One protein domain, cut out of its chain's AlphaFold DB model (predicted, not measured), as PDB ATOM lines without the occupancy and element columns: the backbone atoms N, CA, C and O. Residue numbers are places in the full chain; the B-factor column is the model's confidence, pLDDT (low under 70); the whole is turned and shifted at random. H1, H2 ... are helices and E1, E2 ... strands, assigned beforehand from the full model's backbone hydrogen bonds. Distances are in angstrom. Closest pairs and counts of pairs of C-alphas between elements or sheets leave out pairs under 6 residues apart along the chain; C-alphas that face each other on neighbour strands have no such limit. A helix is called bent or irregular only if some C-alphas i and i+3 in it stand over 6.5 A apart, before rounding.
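What this domain is: This is residues 48 to 176 of the 371 residues of an uncharacterized protein of Candidatus Collierbacteria bacterium GW2011_GWA2_46_26 (UniProt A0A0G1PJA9). Two lobes stand end to end: one is a strongly twisted sheet, E1 E6 E7 E9 E8, folded back on itself with the short helix H1 packed on it, and the other is two small hairpins, E2 with E3 and E4 with E5, set among long loops. Two long unnamed stretches, residues 51 to 69 and 103 to 129, link the lobes. The printed part has 129 residues with nine named strands and one named helix, in the order E1 E2 E3 E4 E5 E6 E7 H1 E8 E9; the five-stranded sheet is mixed, and both two-stranded sheets are antiparallel. The class is mostly strand, with under half of the residues in named elements. The whole is compact by its radius of gyration of the C-alphas, 16.1 A, yet elongated, spanning 48 by 28 by 21 A.

Where its parts are: E1, residues 48 to 50, begins at C-alpha 48 (191.805, 203.633, 119.836). E2, residues 70 to 76, is 12.1 A long; E3 is residues 82 to 85, E4 residues 93 to 96 and E5 residues 99 to 102. E6, residues 130 to 134, is 13.0 A long, and E7, residues 138 to 143, is 16.7 A, beginning at C-alpha 138 (182.917, 210.034, 115.100). H1 is residues 146 to 152. E8, residues 156 to 164, is 22.0 A, and E9, residues 167 to 175, is 20.5 A, ending at C-alpha 175 (200.780, 206.513, 120.737).

How they stand to each other: In the folded sheet, one sheet bent back into two leaves, E1 and E6 face E9 and E8, with E7 as the hinge. E1 and E6 are antiparallel, with N 49 and O 131 2.9 A apart. E6 and E7 are a hairpin, with N 134 and O 138 at 2.7 A. E7 and E9 are parallel, with N 143 and O 168 at 2.8 A. E8 and E9 are a hairpin, with N 158 and O 174 at 2.8 A; E8 bends by 70 degrees at residue 161 and E9 by 78 degrees at residue 171. H1 is on the sheet at a height of 7.6 A, over none of its strands, but only just: 2 of its C-alphas fall on E8. H1 is irregular, but only just, with C-alphas 148 and 151 6.8 A apart; 1 of its 3 O i to N i+4 pairs and 2 of its 4 O i to N i+3 pairs are within hydrogen-bond range. The closest C-alphas of E2 and E7, Pro 75 and Ser 141, are 5.8 A apart. In the hairpin E2 and E3, N 72 and O 83 are 2.9 A apart; in the hairpin E4 and E5, N 101 and O 94 are 2.8 A apart. The closest C-alphas of E2 and E4, Asn 72 and Cys 96, are 4.7 A apart. E5 and H1 are apart.

The domain as a whole: The C-alphas farthest apart, those of Lys 116 and Asn 176, are 49.1 A apart. The printed part has no cut. The links E1 to E2 and E5 to E6 are long, with 19 and 27 residues. Mean pLDDT of the printed part is 83.8; residue 78, residues 119 to 127 and residues 165 to 166 are under 70.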
ATOM      1  N   LEU A  48     192.038 205.028 120.203       95.38
ATOM      2  CA  LEU A  48     191.805 203.633 119.836       95.38
ATOM      3  C   LEU A  48     190.845 202.999 120.846       95.38
ATOM      4  O   LEU A  48     191.073 203.075 122.052       95.38
ATOM      5  N   ILE A  49     189.771 202.385 120.367       94.00
ATOM      6  CA  ILE A  49     188.751 201.724 121.190       94.00
ATOM      7  C   ILE A  49     188.394 200.361 120.589       94.00
ATOM      8  O   ILE A  49     188.679 200.085 119.422       94.00
ATOM      9  N   THR A  50     187.757 199.500 121.376       91.88
ATOM     10  CA  THR A  50     187.206 198.231 120.886       91.88
ATOM     11  C   THR A  50     185.858 198.454 120.202       91.88
ATOM     12  O   THR A  50     185.153 199.422 120.482       91.88
ATOM     13  N   VAL A  51     185.448 197.534 119.326       84.56
ATOM     14  CA  VAL A  51     184.136 197.591 118.645       84.56
ATOM     15  C   VAL A  51     182.948 197.597 119.624       84.56
ATOM     16  O   VAL A  51     181.876 198.099 119.300       84.56
ATOM     17  N   THR A  52     183.148 197.074 120.836       82.94
ATOM     18  CA  THR A  52     182.156 197.035 121.921       82.94
ATOM     19  C   THR A  52     181.960 198.372 122.639       82.94
ATOM     20  O   THR A  52     180.984 198.524 123.378       82.94
ATOM     21  N   ASP A  53     182.863 199.336 122.447       84.88
ATOM     22  CA  ASP A  53     182.766 200.664 123.046       84.88
ATOM     23  C   ASP A  53     181.664 201.487 122.349       84.88
ATOM     24  O   ASP A  53     181.575 201.548 121.119       84.88
ATOM     25  N   ARG A  54     180.795 202.111 123.156       81.69
ATOM     26  CA  ARG A  54     179.614 202.869 122.704       81.69
ATOM     27  C   ARG A  54     179.856 204.377 122.576       81.69
ATOM     28  O   ARG A  54     178.901 205.128 122.415       81.69
ATOM     29  N   SER A  55     181.104 204.832 122.636       84.81
ATOM     30  CA  SER A  55     181.465 206.255 122.527       84.81
ATOM     31  C   SER A  55     181.243 206.848 121.127       84.81
ATOM     32  O   SER A  55     181.365 208.056 120.942       84.81
ATOM     33  N   CYS A  56     180.933 206.014 120.134       81.75
ATOM     34  CA  CYS A  56     180.604 206.434 118.775       81.75
ATOM     35  C   CYS A  56     179.155 206.943 118.719       81.75
ATOM     36  O   CYS A  56     178.227 206.156 118.884       81.75
ATOM     37  N   THR A  57     178.945 208.239 118.478       76.88
ATOM     38  CA  THR A  57     177.620 208.886 118.578       76.88
ATOM     39  C   THR A  57     177.059 209.402 117.255       76.88
ATOM     40  O   THR A  57     175.904 209.814 117.224       76.88
ATOM     41  N   LYS A  58     177.841 209.415 116.164       78.94
ATOM     42  CA  LYS A  58     177.355 209.885 114.850       78.94
ATOM     43  C   LYS A  58     176.676 208.821 113.992       78.94
ATOM     44  O   LYS A  58     175.928 209.181 113.088       78.94
ATOM     45  N   CYS A  59     176.900 207.540 114.270       82.12
ATOM     46  CA  CYS A  59     176.271 206.478 113.502       82.12
ATOM     47  C   CYS A  59     174.919 206.081 114.097       82.12
ATOM     48  O   CYS A  59     174.825 205.770 115.285       82.12
ATOM     49  N   VAL A  60     173.880 206.073 113.260       85.69
ATOM     50  CA  VAL A  60     172.518 205.686 113.641       85.69
ATOM     51  C   VAL A  60     172.177 204.373 112.949       85.69
ATOM     52  O   VAL A  60     171.869 204.348 111.761       85.69
ATOM     53  N   GLU A  61     172.240 203.272 113.696       87.00
ATOM     54  CA  GLU A  61     171.965 201.944 113.147       87.00
ATOM     55  C   GLU A  61     170.459 201.729 112.938       87.00
ATOM     56  O   GLU A  61     169.664 201.888 113.868       87.00
ATOM     57  N   GLN A  62     170.060 201.353 111.720       91.62
ATOM     58  CA  GLN A  62     168.668 201.052 111.365       91.62
ATOM     59  C   GLN A  62     168.612 199.885 110.374       91.62
ATOM     60  O   GLN A  62     169.006 200.015 109.219       91.62
ATOM     61  N   CYS A  63     168.097 198.738 110.812       91.62
ATOM     62  CA  CYS A  63     168.170 197.490 110.051       91.62
ATOM     63  C   CYS A  63     166.810 196.764 110.001       91.62
ATOM     64  O   CYS A  63     166.572 195.873 110.821       91.62
ATOM     65  N   PRO A  64     165.907 197.093 109.057       92.81
ATOM     66  CA  PRO A  64     165.915 198.242 108.148       92.81
ATOM     67  C   PRO A  64     165.317 199.498 108.801       92.81
ATOM     68  O   PRO A  64     164.579 199.410 109.781       92.81
ATOM     69  N   GLY A  65     165.602 200.670 108.233       91.06
ATOM     70  CA  GLY A  65     164.899 201.914 108.549       91.06
ATOM     71  C   GLY A  65     163.440 201.914 108.085       91.06
ATOM     72  O   GLY A  65     163.003 201.053 107.316       91.06
ATOM     73  N   ALA A  66     162.670 202.909 108.536       92.19
ATOM     74  CA  ALA A  66     161.268 203.088 108.130       92.19
ATOM     75  C   ALA A  66     161.112 203.328 106.614       92.19
ATOM     76  O   ALA A  66     160.084 202.996 106.026       92.19
ATOM     77  N   ASP A  67     162.159 203.856 105.986       93.19
ATOM     78  CA  ASP A  67     162.328 204.069 104.548       93.19
ATOM     79  C   ASP A  67     162.863 202.833 103.800       93.19
ATOM     80  O   ASP A  67     163.146 202.910 102.606       93.19
ATOM     81  N   ASN A  68     162.986 201.685 104.478       92.00
ATOM     82  CA  ASN A  68     163.519 200.437 103.929       92.00
ATOM     83  C   ASN A  68     164.991 200.534 103.464       92.00
ATOM     84  O   ASN A  68     165.439 199.763 102.612       92.00
ATOM     85  N   VAL A  69     165.768 201.448 104.046       93.38
ATOM     86  CA  VAL A  69     167.225 201.524 103.867       93.38
ATOM     87  C   VAL A  69     167.911 200.823 105.037       93.38
ATOM     88  O   VAL A  69     167.550 201.042 106.193       93.38
ATOM     89  N   LEU A  70     168.886 199.956 104.760       90.94
ATOM     90  CA  LEU A  70     169.770 199.424 105.801       90.94
ATOM     91  C   LEU A  70     170.820 200.481 106.126       90.94
ATOM     92  O   LEU A  70     171.521 200.919 105.222       90.94
ATOM     93  N   ARG A  71     170.939 200.863 107.392       90.94
ATOM     94  CA  ARG A  71     171.963 201.769 107.917       90.94
ATOM     95  C   ARG A  71     172.826 200.990 108.887       90.94
ATOM     96  O   ARG A  71     172.429 200.782 110.032       90.94
ATOM     97  N   ASN A  72     173.967 200.507 108.411       85.38
ATOM     98  CA  ASN A  72     174.857 199.649 109.183       85.38
ATOM     99  C   ASN A  72     175.992 200.468 109.824       85.38
ATOM    100  O   ASN A  72     176.679 201.220 109.137       85.38
ATOM    101  N   CYS A  73     176.213 200.300 111.132       82.88
ATOM    102  CA  CYS A  73     177.331 200.912 111.868       82.88
ATOM    103  C   CYS A  73     178.542 199.973 112.034       82.88
ATOM    104  O   CYS A  73     179.501 200.256 112.767       82.88
ATOM    105  N   HIS A  74     178.492 198.817 111.382       79.00
ATOM    106  CA  HIS A  74     179.439 197.725 111.536       79.00
ATOM    107  C   HIS A  74     179.737 197.118 110.159       79.00
ATOM    108  O   HIS A  74     179.151 196.093 109.830       79.00
ATOM    109  N   PRO A  75     180.633 197.705 109.342       76.81
ATOM    110  CA  PRO A  75     181.434 198.913 109.591       76.81
ATOM    111  C   PRO A  75     180.697 200.236 109.286       76.81
ATOM    112  O   PRO A  75     179.705 200.248 108.569       76.81
ATOM    113  N   MET A  76     181.206 201.341 109.843       76.44
ATOM    114  CA  MET A  76     180.832 202.722 109.489       76.44
ATOM    115  C   MET A  76     181.642 203.227 108.294       76.44
ATOM    116  O   MET A  76     182.717 202.695 108.015       76.44
ATOM    117  N   GLU A  77     181.176 204.303 107.664       76.38
ATOM    118  CA  GLU A  77     181.969 205.057 106.692       76.38
ATOM    119  C   GLU A  77     183.140 205.809 107.352       76.38
ATOM    120  O   GLU A  77     183.265 205.913 108.580       76.38
ATOM    121  N   SER A  78     184.048 206.336 106.527       68.75
ATOM    122  CA  SER A  78     185.257 207.036 106.981       68.75
ATOM    123  C   SER A  78     184.948 208.320 107.774       68.75
ATOM    124  O   SER A  78     185.714 208.710 108.671       68.75
ATOM    125  N   ASP A  79     183.796 208.933 107.501       71.31
ATOM    126  CA  ASP A  79     183.225 210.090 108.194       71.31
ATOM    127  C   ASP A  79     182.397 209.722 109.446       71.31
ATOM    128  O   ASP A  79     181.859 210.609 110.116       71.31
ATOM    129  N   GLY A  80     182.331 208.425 109.768       73.06
ATOM    130  CA  GLY A  80     181.628 207.811 110.894       73.06
ATOM    131  C   GLY A  80     180.106 207.831 110.813       73.06
ATOM    132  O   GLY A  80     179.451 207.653 111.845       73.06
ATOM    133  N   THR A  81     179.541 208.043 109.627       82.44
ATOM    134  CA  THR A  81     178.123 207.792 109.350       82.44
ATOM    135  C   THR A  81     177.859 206.302 109.100       82.44
ATOM    136  O   THR A  81     178.775 205.474 109.020       82.44
ATOM    137  N   SER A  82     176.579 205.928 109.070       84.62
ATOM    138  CA  SER A  82     176.158 204.562 108.758       84.62
ATOM    139  C   SER A  82     176.321 204.275 107.275       84.62
ATOM    140  O   SER A  82     175.843 205.062 106.461       84.62
ATOM    141  N   MET A  83     176.853 203.104 106.930       83.56
ATOM    142  CA  MET A  83     176.778 202.629 105.553       83.56
ATOM    143  C   MET A  83     175.324 202.386 105.172       83.56
ATOM    144  O   MET A  83     174.636 201.580 105.810       83.56
ATOM    145  N   GLU A  84     174.874 203.055 104.118       89.00
ATOM    146  CA  GLU A  84     173.518 202.895 103.614       89.00
ATOM    147  C   GLU A  84     173.441 201.803 102.537       89.00
ATOM    148  O   GLU A  84     174.322 201.639 101.692       89.00
ATOM    149  N   SER A  85     172.372 201.010 102.554       88.94
ATOM    150  CA  SER A  85     172.110 200.006 101.525       88.94
ATOM    151  C   SER A  85     170.633 199.922 101.177       88.94
ATOM    152  O   SER A  85     169.777 199.528 101.974       88.94
ATOM    153  N   THR A  86     170.343 200.271  99.927       92.00
ATOM    154  CA  THR A  86     169.025 200.141  99.311       92.00
ATOM    155  C   THR A  86     168.877 198.771  98.654       92.00
ATOM    156  O   THR A  86     169.819 198.225  98.074       92.00
ATOM    157  N   CYS A  87     167.678 198.192  98.740       89.75
ATOM    158  CA  CYS A  87     167.351 196.938  98.066       89.75
ATOM    159  C   CYS A  87     167.130 197.214  96.573       89.75
ATOM    160  O   CYS A  87     166.018 197.475  96.129       89.75
ATOM    161  N   ASN A  88     168.207 197.230  95.794       87.31
ATOM    162  CA  ASN A  88     168.206 197.556  94.365       87.31
ATOM    163  C   ASN A  88     168.448 196.339  93.456       87.31
ATOM    164  O   ASN A  88     168.171 196.409  92.263       87.31
ATOM    165  N   VAL A  89     168.936 195.224  94.007       86.94
ATOM    166  CA  VAL A  89     169.297 194.009  93.263       86.94
ATOM    167  C   VAL A  89     168.694 192.788  93.954       86.94
ATOM    168  O   VAL A  89     169.010 192.514  95.111       86.94
ATOM    169  N   ALA A  90     167.841 192.042  93.241       87.00
ATOM    170  CA  ALA A  90     167.293 190.774  93.728       87.00
ATOM    171  C   ALA A  90     168.413 189.780  94.059       87.00
ATOM    172  O   ALA A  90     169.393 189.675  93.324       87.00
ATOM    173  N   GLY A  91     168.259 189.027  95.142       85.31
ATOM    174  CA  GLY A  91     169.253 188.046  95.571       85.31
ATOM    175  C   GLY A  91     170.404 188.640  96.385       85.31
ATOM    176  O   GLY A  91     171.190 187.882  96.944       85.31
ATOM    177  N   ARG A  92     170.520 189.971  96.497       86.12
ATOM    178  CA  ARG A  92     171.582 190.616  97.283       86.12
ATOM    179  C   ARG A  92     171.396 190.317  98.769       86.12
ATOM    180  O   ARG A  92     170.308 190.521  99.309       86.12
ATOM    181  N   ILE A  93     172.468 189.879  99.427       83.94
ATOM    182  CA  ILE A  93     172.512 189.680 100.877       83.94
ATOM    183  C   ILE A  93     173.454 190.718 101.484       83.94
ATOM    184  O   ILE A  93     174.621 190.794 101.108       83.94
ATOM    185  N   GLU A  94     172.948 191.490 102.439       83.81
ATOM    186  CA  GLU A  94     173.699 192.494 103.194       83.81
ATOM    187  C   GLU A  94     173.664 192.189 104.688       83.81
ATOM    188  O   GLU A  94     172.725 191.574 105.193       83.81
ATOM    189  N   PHE A  95     174.687 192.636 105.407       82.44
ATOM    190  CA  PHE A  95     174.729 192.557 106.863       82.44
ATOM    191  C   PHE A  95     174.409 193.926 107.462       82.44
ATOM    192  O   PHE A  95     174.889 194.948 106.974       82.44
ATOM    193  N   CYS A  96     173.589 193.954 108.509       85.38
ATOM    194  CA  CYS A  96     173.247 195.182 109.217       85.38
ATOM    195  C   CYS A  96     173.017 194.873 110.702       85.38
ATOM    196  O   CYS A  96     172.205 194.005 111.050       85.38
ATOM    197  N   GLY A  97     173.751 195.563 111.580       79.19
ATOM    198  CA  GLY A  97     173.736 195.318 113.021       79.19
ATOM    199  C   GLY A  97     174.283 193.941 113.376       79.19
ATOM    200  O   GLY A  97     175.491 193.738 113.421       79.19
ATOM    201  N   THR A  98     173.393 192.984 113.642       77.12
ATOM    202  CA  THR A  98     173.757 191.599 114.005       77.12
ATOM    203  C   THR A  98     173.128 190.544 113.097       77.12
ATOM    204  O   THR A  98     173.230 189.349 113.378       77.12
ATOM    205  N   LYS A  99     172.445 190.958 112.025       83.69
ATOM    206  CA  LYS A  99     171.656 190.068 111.168       83.69
ATOM    207  C   LYS A  99     171.986 190.262 109.695       83.69
ATOM    208  O   LYS A  99     172.350 191.352 109.258       83.69
ATOM    209  N   SER A 100     171.775 189.194 108.937       87.31
ATOM    210  CA  SER A 100     171.799 189.225 107.479       87.31
ATOM    211  C   SER A 100     170.403 189.510 106.927       87.31
ATOM    212  O   SER A 100     169.405 188.976 107.416       87.31
ATOM    213  N   PHE A 101     170.351 190.328 105.884       90.38
ATOM    214  CA  PHE A 101     169.147 190.737 105.177       90.38
ATOM    215  C   PHE A 101     169.275 190.385 103.699       90.38
ATOM    216  O   PHE A 101     170.300 190.630 103.075       90.38
ATOM    217  N   CYS A 102     168.214 189.827 103.140       90.69
ATOM    218  CA  CYS A 102     168.045 189.484 101.738       90.69
ATOM    219  C   CYS A 102     167.173 190.545 101.053       90.69
ATOM    220  O   CYS A 102     166.145 190.964 101.594       90.69
ATOM    221  N   CYS A 103     167.584 190.979  99.864       92.19
ATOM    222  CA  CYS A 103     166.795 191.801  98.957       92.19
ATOM    223  C   CYS A 103     166.057 190.881  97.969       92.19
ATOM    224  O   CYS A 103     166.683 190.362  97.044       92.19
ATOM    225  N   PRO A 104     164.743 190.637  98.134       91.88
ATOM    226  CA  PRO A 104     164.028 189.661  97.309       91.88
ATOM    227  C   PRO A 104     163.792 190.159  95.874       91.88
ATOM    228  O   PRO A 104     163.728 189.364  94.941       91.88
ATOM    229  N   SER A 105     163.668 191.475  95.685       90.81
ATOM    230  CA  SER A 105     163.439 192.126  94.391       90.81
ATOM    231  C   SER A 105     163.916 193.582  94.433       90.81
ATOM    232  O   SER A 105     163.870 194.176  95.509       90.81
ATOM    233  N   PRO A 106     164.305 194.212  93.306       90.38
ATOM    234  CA  PRO A 106     164.593 195.647  93.275       90.38
ATOM    235  C   PRO A 106     163.404 196.469  93.796       90.38
ATOM    236  O   PRO A 106     162.264 196.229  93.402       90.38
ATOM    237  N   GLY A 107     163.654 197.397  94.719       88.12
ATOM    238  CA  GLY A 107     162.634 198.181  95.429       88.12
ATOM    239  C   GLY A 107     161.831 197.401  96.480       88.12
ATOM    240  O   GLY A 107     160.972 197.979  97.144       88.12
ATOM    241  N   GLY A 108     162.087 196.101  96.644       90.06
ATOM    242  CA  GLY A 108     161.420 195.247  97.623       90.06
ATOM    243  C   GLY A 108     161.845 195.547  99.061       90.06
ATOM    244  O   GLY A 108     162.862 196.192  99.317       90.06
ATOM    245  N   LYS A 109     161.068 195.055 100.033       94.50
ATOM    246  CA  LYS A 109     161.440 195.166 101.449       94.50
ATOM    247  C   LYS A 109     162.566 194.197 101.793       94.50
ATOM    248  O   LYS A 109     162.468 193.012 101.467       94.50
ATOM    249  N   TRP A 110     163.591 194.687 102.489       94.06
ATOM    250  CA  TRP A 110     164.621 193.825 103.066       94.06
ATOM    251  C   TRP A 110     163.979 192.802 104.008       94.06
ATOM    252  O   TRP A 110     163.112 193.139 104.816       94.06
ATOM    253  N   THR A 111     164.401 191.545 103.911       91.94
ATOM    254  CA  THR A 111     163.863 190.434 104.707       91.94
ATOM    255  C   THR A 111     164.986 189.644 105.359       91.94
ATOM    256  O   THR A 111     166.027 189.430 104.754       91.94
ATOM    257  N   THR A 112     164.787 189.161 106.582       91.38
ATOM    258  CA  THR A 112     165.732 188.235 107.232       91.38
ATOM    259  C   THR A 112     165.547 186.785 106.775       91.38
ATOM    260  O   THR A 112     166.337 185.917 107.133       91.38
ATOM    261  N   ASP A 113     164.498 186.505 106.002       91.50
ATOM    262  CA  ASP A 113     164.292 185.207 105.360       91.50
ATOM    263  C   ASP A 113     165.231 185.055 104.154       91.50
ATOM    264  O   ASP A 113     164.937 185.512 103.047       91.50
ATOM    265  N   LEU A 114     166.379 184.419 104.393       86.56
ATOM    266  CA  LEU A 114     167.424 184.217 103.390       86.56
ATOM    267  C   LEU A 114     167.018 183.236 102.282       86.56
ATOM    268  O   LEU A 114     167.636 183.235 101.220       86.56
ATOM    269  N   THR A 115     165.959 182.443 102.475       88.38
ATOM    270  CA  THR A 115     165.476 181.513 101.439       88.38
ATOM    271  C   THR A 115     164.913 182.243 100.218       88.38
ATOM    272  O   THR A 115     164.886 181.684  99.123       88.38
ATOM    273  N   LYS A 116     164.546 183.524 100.368       86.50
ATOM    274  CA  LYS A 116     164.068 184.390  99.278       86.50
ATOM    275  C   LYS A 116     165.179 184.924  98.366       86.50
ATOM    276  O   LYS A 116     164.874 185.599  97.389       86.50
ATOM    277  N   CYS A 117     166.444 184.617  98.663       81.56
ATOM    278  CA  CYS A 117     167.612 184.976  97.854       81.56
ATOM    279  C   CYS A 117     168.460 183.734  97.504       81.56
ATOM    280  O   CYS A 117     169.616 183.641  97.929       81.56
ATOM    281  N   PRO A 118     167.933 182.757  96.742       71.19
ATOM    282  CA  PRO A 118     168.711 181.586  96.355       71.19
ATOM    283  C   PRO A 118     169.849 181.997  95.405       71.19
ATOM    284  O   PRO A 118     169.607 182.553  94.336       71.19
ATOM    285  N   GLY A 119     171.098 181.739  95.805       65.75
ATOM    286  CA  GLY A 119     172.297 182.043  95.008       65.75
ATOM    287  C   GLY A 119     172.970 183.390  95.301       65.75
ATOM    288  O   GLY A 119     173.991 183.694  94.688       65.75
ATOM    289  N   GLY A 120     172.454 184.184  96.244       61.62
ATOM    290  CA  GLY A 120     173.136 185.390  96.718       61.62
ATOM    291  C   GLY A 120     174.408 185.051  97.495       61.62
ATOM    292  O   GLY A 120     174.334 184.384  98.525       61.62
ATOM    293  N   ALA A 121     175.572 185.517  97.037       56.94
ATOM    294  CA  ALA A 121     176.792 185.453  97.838       56.94
ATOM    295  C   ALA A 121     176.714 186.520  98.952       56.94
ATOM    296  O   ALA A 121     176.544 187.701  98.635       56.94
ATOM    297  N   PRO A 122     176.824 186.154 100.244       58.00
ATOM    298  CA  PRO A 122     176.934 187.135 101.315       58.00
ATOM    299  C   PRO A 122     178.167 188.010 101.090       58.00
ATOM    300  O   PRO A 122     179.245 187.489 100.790       58.00
ATOM    301  N   LYS A 123     178.048 189.325 101.290       54.53
ATOM    302  CA  LYS A 123     179.236 190.177 101.408       54.53
ATOM    303  C   LYS A 123     180.013 189.693 102.640       54.53
ATOM    304  O   LYS A 123     179.514 189.788 103.761       54.53
ATOM    305  N   VAL A 124     181.189 189.092 102.435       50.16
ATOM    306  CA  VAL A 124     182.031 188.580 103.529       50.16
ATOM    307  C   VAL A 124     182.507 189.777 104.337       50.16
ATOM    308  O   VAL A 124     183.376 190.531 103.906       50.16
ATOM    309  N   MET A 125     181.894 189.985 105.495       54.69
ATOM    310  CA  MET A 125     182.271 191.074 106.376       54.69
ATOM    311  C   MET A 125     183.493 190.650 107.179       54.69
ATOM    312  O   MET A 125     183.448 189.668 107.922       54.69
ATOM    313  N   THR A 126     184.600 191.367 107.021       61.06
ATOM    314  CA  THR A 126     185.777 191.138 107.854       61.06
ATOM    315  C   THR A 126     185.436 191.556 109.286       61.06
ATOM    316  O   THR A 126     185.017 192.698 109.496       61.06
ATOM    317  N   PRO A 127     185.570 190.669 110.288       64.38
ATOM    318  CA  PRO A 127     185.281 191.031 111.666       64.38
ATOM    319  C   PRO A 127     186.243 192.133 112.124       64.38
ATOM    320  O   PRO A 127     187.452 191.929 112.219       64.38
ATOM    321  N   VAL A 128     185.696 193.312 112.416       73.19
ATOM    322  CA  VAL A 128     186.447 194.438 112.979       73.19
ATOM    323  C   VAL A 128     186.435 194.365 114.497       73.19
ATOM    324  O   VAL A 128     185.380 194.308 115.122       73.19
ATOM    325  N   SER A 129     187.624 194.370 115.095       85.62
ATOM    326  CA  SER A 129     187.782 194.334 116.557       85.62
ATOM    327  C   SER A 129     187.975 195.725 117.168       85.62
ATOM    328  O   SER A 129     187.696 195.919 118.353       85.62
ATOM    329  N   TYR A 130     188.400 196.703 116.364       90.62
ATOM    330  CA  TYR A 130     188.833 198.020 116.827       90.62
ATOM    331  C   TYR A 130     188.186 199.153 116.031       90.62
ATOM    332  O   TYR A 130     187.745 198.978 114.889       90.62
ATOM    333  N   ARG A 131     188.159 200.342 116.637       91.12
ATOM    334  CA  ARG A 131     187.729 201.603 116.023       91.12
ATOM    335  C   ARG A 131     188.640 202.746 116.458       91.12
ATOM    336  O   ARG A 131     189.192 202.725 117.557       91.12
ATOM    337  N   LEU A 132     188.741 203.769 115.618       90.75
ATOM    338  CA  LEU A 132     189.322 205.060 115.982       90.75
ATOM    339  C   LEU A 132     188.208 206.050 116.297       90.75
ATOM    340  O   LEU A 132     187.489 206.464 115.391       90.75
ATOM    341  N   LEU A 133     188.091 206.440 117.565       90.81
ATOM    342  CA  LEU A 133     187.208 207.507 118.027       90.81
ATOM    343  C   LEU A 133     187.874 208.868 117.794       90.81
ATOM    344  O   LEU A 133     188.842 209.223 118.466       90.81
ATOM    345  N   LYS A 134     187.349 209.631 116.843       85.75
ATOM    346  CA  LYS A 134     187.745 211.004 116.523       85.75
ATOM    347  C   LYS A 134     186.958 211.998 117.386       85.75
ATOM    348  O   LYS A 134     185.934 211.661 117.992       85.75
ATOM    349  N   ASP A 135     187.420 213.243 117.410       78.88
ATOM    350  CA  ASP A 135     186.718 214.325 118.097       78.88
ATOM    351  C   ASP A 135     185.289 214.500 117.541       78.88
ATOM    352  O   ASP A 135     185.027 214.323 116.349       78.88
ATOM    353  N   GLY A 136     184.333 214.808 118.422       76.50
ATOM    354  CA  GLY A 136     182.913 214.903 118.062       76.50
ATOM    355  C   GLY A 136     182.172 213.561 117.974       76.50
ATOM    356  O   GLY A 136     181.089 213.515 117.390       76.50
ATOM    357  N   GLY A 137     182.737 212.482 118.531       81.06
ATOM    358  CA  GLY A 137     182.059 211.184 118.666       81.06
ATOM    359  C   GLY A 137     182.000 210.367 117.374       81.06
ATOM    360  O   GLY A 137     181.176 209.463 117.235       81.06
ATOM    361  N   VAL A 138     182.844 210.705 116.402       83.06
ATOM    362  CA  VAL A 138     182.917 210.034 115.100       83.06
ATOM    363  C   VAL A 138     183.836 208.830 115.202       83.06
ATOM    364  O   VAL A 138     184.926 208.956 115.748       83.06
ATOM    365  N   CYS A 139     183.448 207.687 114.647       86.75
ATOM    366  CA  CYS A 139     184.291 206.499 114.665       86.75
ATOM    367  C   CYS A 139     184.573 205.970 113.268       86.75
ATOM    368  O   CYS A 139     183.673 205.889 112.444       86.75
ATOM    369  N   THR A 140     185.808 205.535 113.039       85.88
ATOM    370  CA  THR A 140     186.193 204.807 111.823       85.88
ATOM    371  C   THR A 140     186.601 203.386 112.188       85.88
ATOM    372  O   THR A 140     187.374 203.181 113.128       85.88
ATOM    373  N   SER A 141     186.069 202.402 111.463       86.06
ATOM    374  CA  SER A 141     186.447 200.995 111.618       86.06
ATOM    375  C   SER A 141     187.886 200.780 111.158       86.06
ATOM    376  O   SER A 141     188.242 201.163 110.044       86.06
ATOM    377  N   ILE A 142     188.704 200.148 112.000       87.31
ATOM    378  CA  ILE A 142     190.123 199.901 111.720       87.31
ATOM    379  C   ILE A 142     190.419 198.399 111.745       87.31
ATOM    380  O   ILE A 142     190.084 197.693 112.700       87.31
ATOM    381  N   ILE A 143     191.052 197.920 110.678       86.88
ATOM    382  CA  ILE A 143     191.619 196.578 110.571       86.88
ATOM    383  C   ILE A 143     193.105 196.699 110.891       86.88
ATOM    384  O   ILE A 143     193.850 197.394 110.204       86.88
ATOM    385  N   VAL A 144     193.518 196.043 111.969       88.88
ATOM    386  CA  VAL A 144     194.882 196.089 112.498       88.88
ATOM    387  C   VAL A 144     195.153 194.817 113.295       88.88
ATOM    388  O   VAL A 144     194.225 194.196 113.825       88.88
ATOM    389  N   SER A 145     196.418 194.402 113.377       86.75
ATOM    390  CA  SER A 145     196.785 193.230 114.167       86.75
ATOM    391  C   SER A 145     196.540 193.474 115.658       86.75
ATOM    392  O   SER A 145     196.760 194.566 116.190       86.75
ATOM    393  N   LYS A 146     196.102 192.425 116.357       84.94
ATOM    394  CA  LYS A 146     195.839 192.474 117.797       84.94
ATOM    395  C   LYS A 146     197.084 192.868 118.602       84.94
ATOM    396  O   LYS A 146     196.987 193.685 119.506       84.94
ATOM    397  N   THR A 147     198.251 192.361 118.207       85.81
ATOM    398  CA  THR A 147     199.541 192.668 118.844       85.81
ATOM    399  C   THR A 147     199.889 194.158 118.796       85.81
ATOM    400  O   THR A 147     200.451 194.668 119.759       85.81
ATOM    401  N   LEU A 148     199.545 194.863 117.709       87.56
ATOM    402  CA  LEU A 148     199.744 196.315 117.607       87.56
ATOM    403  C   LEU A 148     198.684 197.097 118.395       87.56
ATOM    404  O   LEU A 148     198.994 198.111 119.014       87.56
ATOM    405  N   ALA A 149     197.428 196.652 118.344       92.56
ATOM    406  CA  ALA A 149     196.298 197.418 118.856       92.56
ATOM    407  C   ALA A 149     196.103 197.301 120.372       92.56
ATOM    408  O   ALA A 149     195.891 198.321 121.027       92.56
ATOM    409  N   ASP A 150     196.186 196.091 120.935       93.00
ATOM    410  CA  ASP A 150     195.866 195.823 122.346       93.00
ATOM    411  C   ASP A 150     196.614 196.740 123.334       93.00
ATOM    412  O   ASP A 150     195.959 197.306 124.214       93.00
ATOM    413  N   PRO A 151     197.937 196.979 123.196       95.56
ATOM    414  CA  PRO A 151     198.670 197.858 124.113       95.56
ATOM    415  C   PRO A 151     198.230 199.329 124.057       95.56
ATOM    416  O   PRO A 151     198.496 200.096 124.983       95.56
ATOM    417  N   LEU A 152     197.578 199.737 122.964       95.12
ATOM    418  CA  LEU A 152     197.209 201.121 122.676       95.12
ATOM    419  C   LEU A 152     195.713 201.398 122.873       95.12
ATOM    420  O   LEU A 152     195.278 202.543 122.724       95.12
ATOM    421  N   VAL A 153     194.910 200.391 123.239       95.88
ATOM    422  CA  VAL A 153     193.483 200.580 123.526       95.88
ATOM    423  C   VAL A 153     193.304 201.612 124.644       95.88
ATOM    424  O   VAL A 153     193.957 201.588 125.686       95.88
ATOM    425  N   GLY A 154     192.410 202.567 124.412       93.12
ATOM    426  CA  GLY A 154     192.138 203.687 125.300       93.12
ATOM    427  C   GLY A 154     193.106 204.865 125.159       93.12
ATOM    428  O   GLY A 154     192.849 205.915 125.754       93.12
ATOM    429  N   LYS A 155     194.187 204.746 124.379       93.38
ATOM    430  CA  LYS A 155     195.147 205.832 124.126       93.38
ATOM    431  C   LYS A 155     194.767 206.627 122.880       93.38
ATOM    432  O   LYS A 155     194.109 206.110 121.977       93.38
ATOM    433  N   LYS A 156     195.196 207.892 122.823       90.94
ATOM    434  CA  LYS A 156     195.231 208.638 121.560       90.94
ATOM    435  C   LYS A 156     196.347 208.056 120.704       90.94
ATOM    436  O   LYS A 156     197.455 207.870 121.202       90.94
ATOM    437  N   VAL A 157     196.048 207.771 119.447       91.69
ATOM    438  CA  VAL A 157     196.978 207.163 118.502       91.69
ATOM    439  C   VAL A 157     196.987 207.919 117.182       91.69
ATOM    440  O   VAL A 157     196.011 208.580 116.811       91.69
ATOM    441  N   ILE A 158     198.109 207.795 116.490       85.19
ATOM    442  CA  ILE A 158     198.270 208.096 115.075       85.19
ATOM    443  C   ILE A 158     198.268 206.747 114.373       85.19
ATOM    444  O   ILE A 158     199.078 205.879 114.692       85.19
ATOM    445  N   ALA A 159     197.323 206.559 113.463       85.12
ATOM    446  CA  ALA A 159     197.211 205.352 112.669       85.12
ATOM    447  C   ALA A 159     197.590 205.669 111.227       85.12
ATOM    448  O   ALA A 159     196.974 206.535 110.603       85.12
ATOM    449  N   THR A 160     198.594 204.974 110.711       81.12
ATOM    450  CA  THR A 160     199.067 205.105 109.330       81.12
ATOM    451  C   THR A 160     198.681 203.849 108.558       81.12
ATOM    452  O   THR A 160     198.726 202.732 109.084       81.12
ATOM    453  N   GLY A 161     198.223 204.017 107.319       80.94
ATOM    454  CA  GLY A 161     197.767 202.881 106.529       80.94
ATOM    455  C   GLY A 161     197.019 203.252 105.261       80.94
ATOM    456  O   GLY A 161     197.226 204.319 104.678       80.94
ATOM    457  N   SER A 162     196.143 202.354 104.831       77.50
ATOM    458  CA  SER A 162     195.344 202.504 103.618       77.50
ATOM    459  C   SER A 162     193.872 202.646 103.973       77.50
ATOM    460  O   SER A 162     193.318 201.827 104.705       77.50
ATOM    461  N   LEU A 163     193.223 203.686 103.453       76.94
ATOM    462  CA  LEU A 163     191.770 203.801 103.532       76.94
ATOM    463  C   LEU A 163     191.162 203.088 102.330       76.94
ATOM    464  O   LEU A 163     191.314 203.566 101.213       76.94
ATOM    465  N   GLU A 164     190.479 201.977 102.571       76.31
ATOM    466  CA  GLU A 164     189.718 201.217 101.581       76.31
ATOM    467  C   GLU A 164     188.289 201.110 102.104       76.31
ATOM    468  O   GLU A 164     187.962 200.225 102.896       76.31
ATOM    469  N   GLU A 165     187.447 202.076 101.727       63.75
ATOM    470  CA  GLU A 165     186.108 202.194 102.300       63.75
ATOM    471  C   GLU A 165     185.329 200.873 102.194       63.75
ATOM    472  O   GLU A 165     185.273 200.268 101.118       63.75
ATOM    473  N   PRO A 166     184.751 200.398 103.311       68.00
ATOM    474  CA  PRO A 166     184.494 201.127 104.566       68.00
ATOM    475  C   PRO A 166     185.554 200.964 105.673       68.00
ATOM    476  O   PRO A 166     185.334 201.380 106.812       68.00
ATOM    477  N   TYR A 167     186.689 200.327 105.395       76.56
ATOM    478  CA  TYR A 167     187.699 200.010 106.400       76.56
ATOM    479  C   TYR A 167     188.948 200.877 106.265       76.56
ATOM    480  O   TYR A 167     189.399 201.231 105.178       76.56
ATOM    481  N   PHE A 168     189.563 201.174 107.403       84.25
ATOM    482  CA  PHE A 168     190.929 201.668 107.440       84.25
ATOM    483  C   PHE A 168     191.873 200.518 107.799       84.25
ATOM    484  O   PHE A 168     191.797 199.969 108.898       84.25
ATOM    485  N   TYR A 169     192.754 200.138 106.881       83.12
ATOM    486  CA  TYR A 169     193.760 199.100 107.086       83.12
ATOM    487  C   TYR A 169     195.023 199.748 107.637       83.12
ATOM    488  O   TYR A 169     195.820 200.304 106.880       83.12
ATOM    489  N   ALA A 170     195.194 199.709 108.957       85.44
ATOM    490  CA  ALA A 170     196.362 200.303 109.589       85.44
ATOM    491  C   ALA A 170     197.553 199.352 109.528       85.44
ATOM    492  O   ALA A 170     197.486 198.203 109.975       85.44
ATOM    493  N   THR A 171     198.656 199.865 109.003       83.00
ATOM    494  CA  THR A 171     199.953 199.189 108.977       83.00
ATOM    495  C   THR A 171     200.786 199.530 110.205       83.00
ATOM    496  O   THR A 171     201.631 198.735 110.604       83.00
ATOM    497  N   GLU A 172     200.527 200.678 110.830       84.12
ATOM    498  CA  GLU A 172     201.236 201.135 112.018       84.12
ATOM    499  C   GLU A 172     200.311 201.949 112.937       84.12
ATOM    500  O   GLU A 172     199.355 202.604 112.507       84.12
ATOM    501  N   LEU A 173     200.584 201.845 114.239       86.81
ATOM    502  CA  LEU A 173     199.916 202.577 115.305       86.81
ATOM    503  C   LEU A 173     200.974 203.129 116.255       86.81
ATOM    504  O   LEU A 173     201.724 202.366 116.861       86.81
ATOM    505  N   VAL A 174     200.982 204.445 116.430       85.44
ATOM    506  CA  VAL A 174     201.880 205.135 117.361       85.44
ATOM    507  C   VAL A 174     201.045 205.843 118.414       85.44
ATOM    508  O   VAL A 174     200.038 206.480 118.095       85.44
ATOM    509  N   GLN A 175     201.431 205.738 119.686       88.38
ATOM    510  CA  GLN A 175     200.780 206.513 120.737       88.38
ATOM    511  C   GLN A 175     201.049 208.004 120.506       88.38
ATOM    512  O   GLN A 175     202.190 208.448 120.512       88.38
ATOM    513  N   ASN A 176     199.986 208.792 120.377       82.69
ATOM    514  CA  ASN A 176     200.100 210.238 120.302       82.69
ATOM    515  C   ASN A 176     200.398 210.786 121.706       82.69
ATOM    516  O   ASN A 176     199.520 210.800 122.576       82.69
TER     517      ASN A 176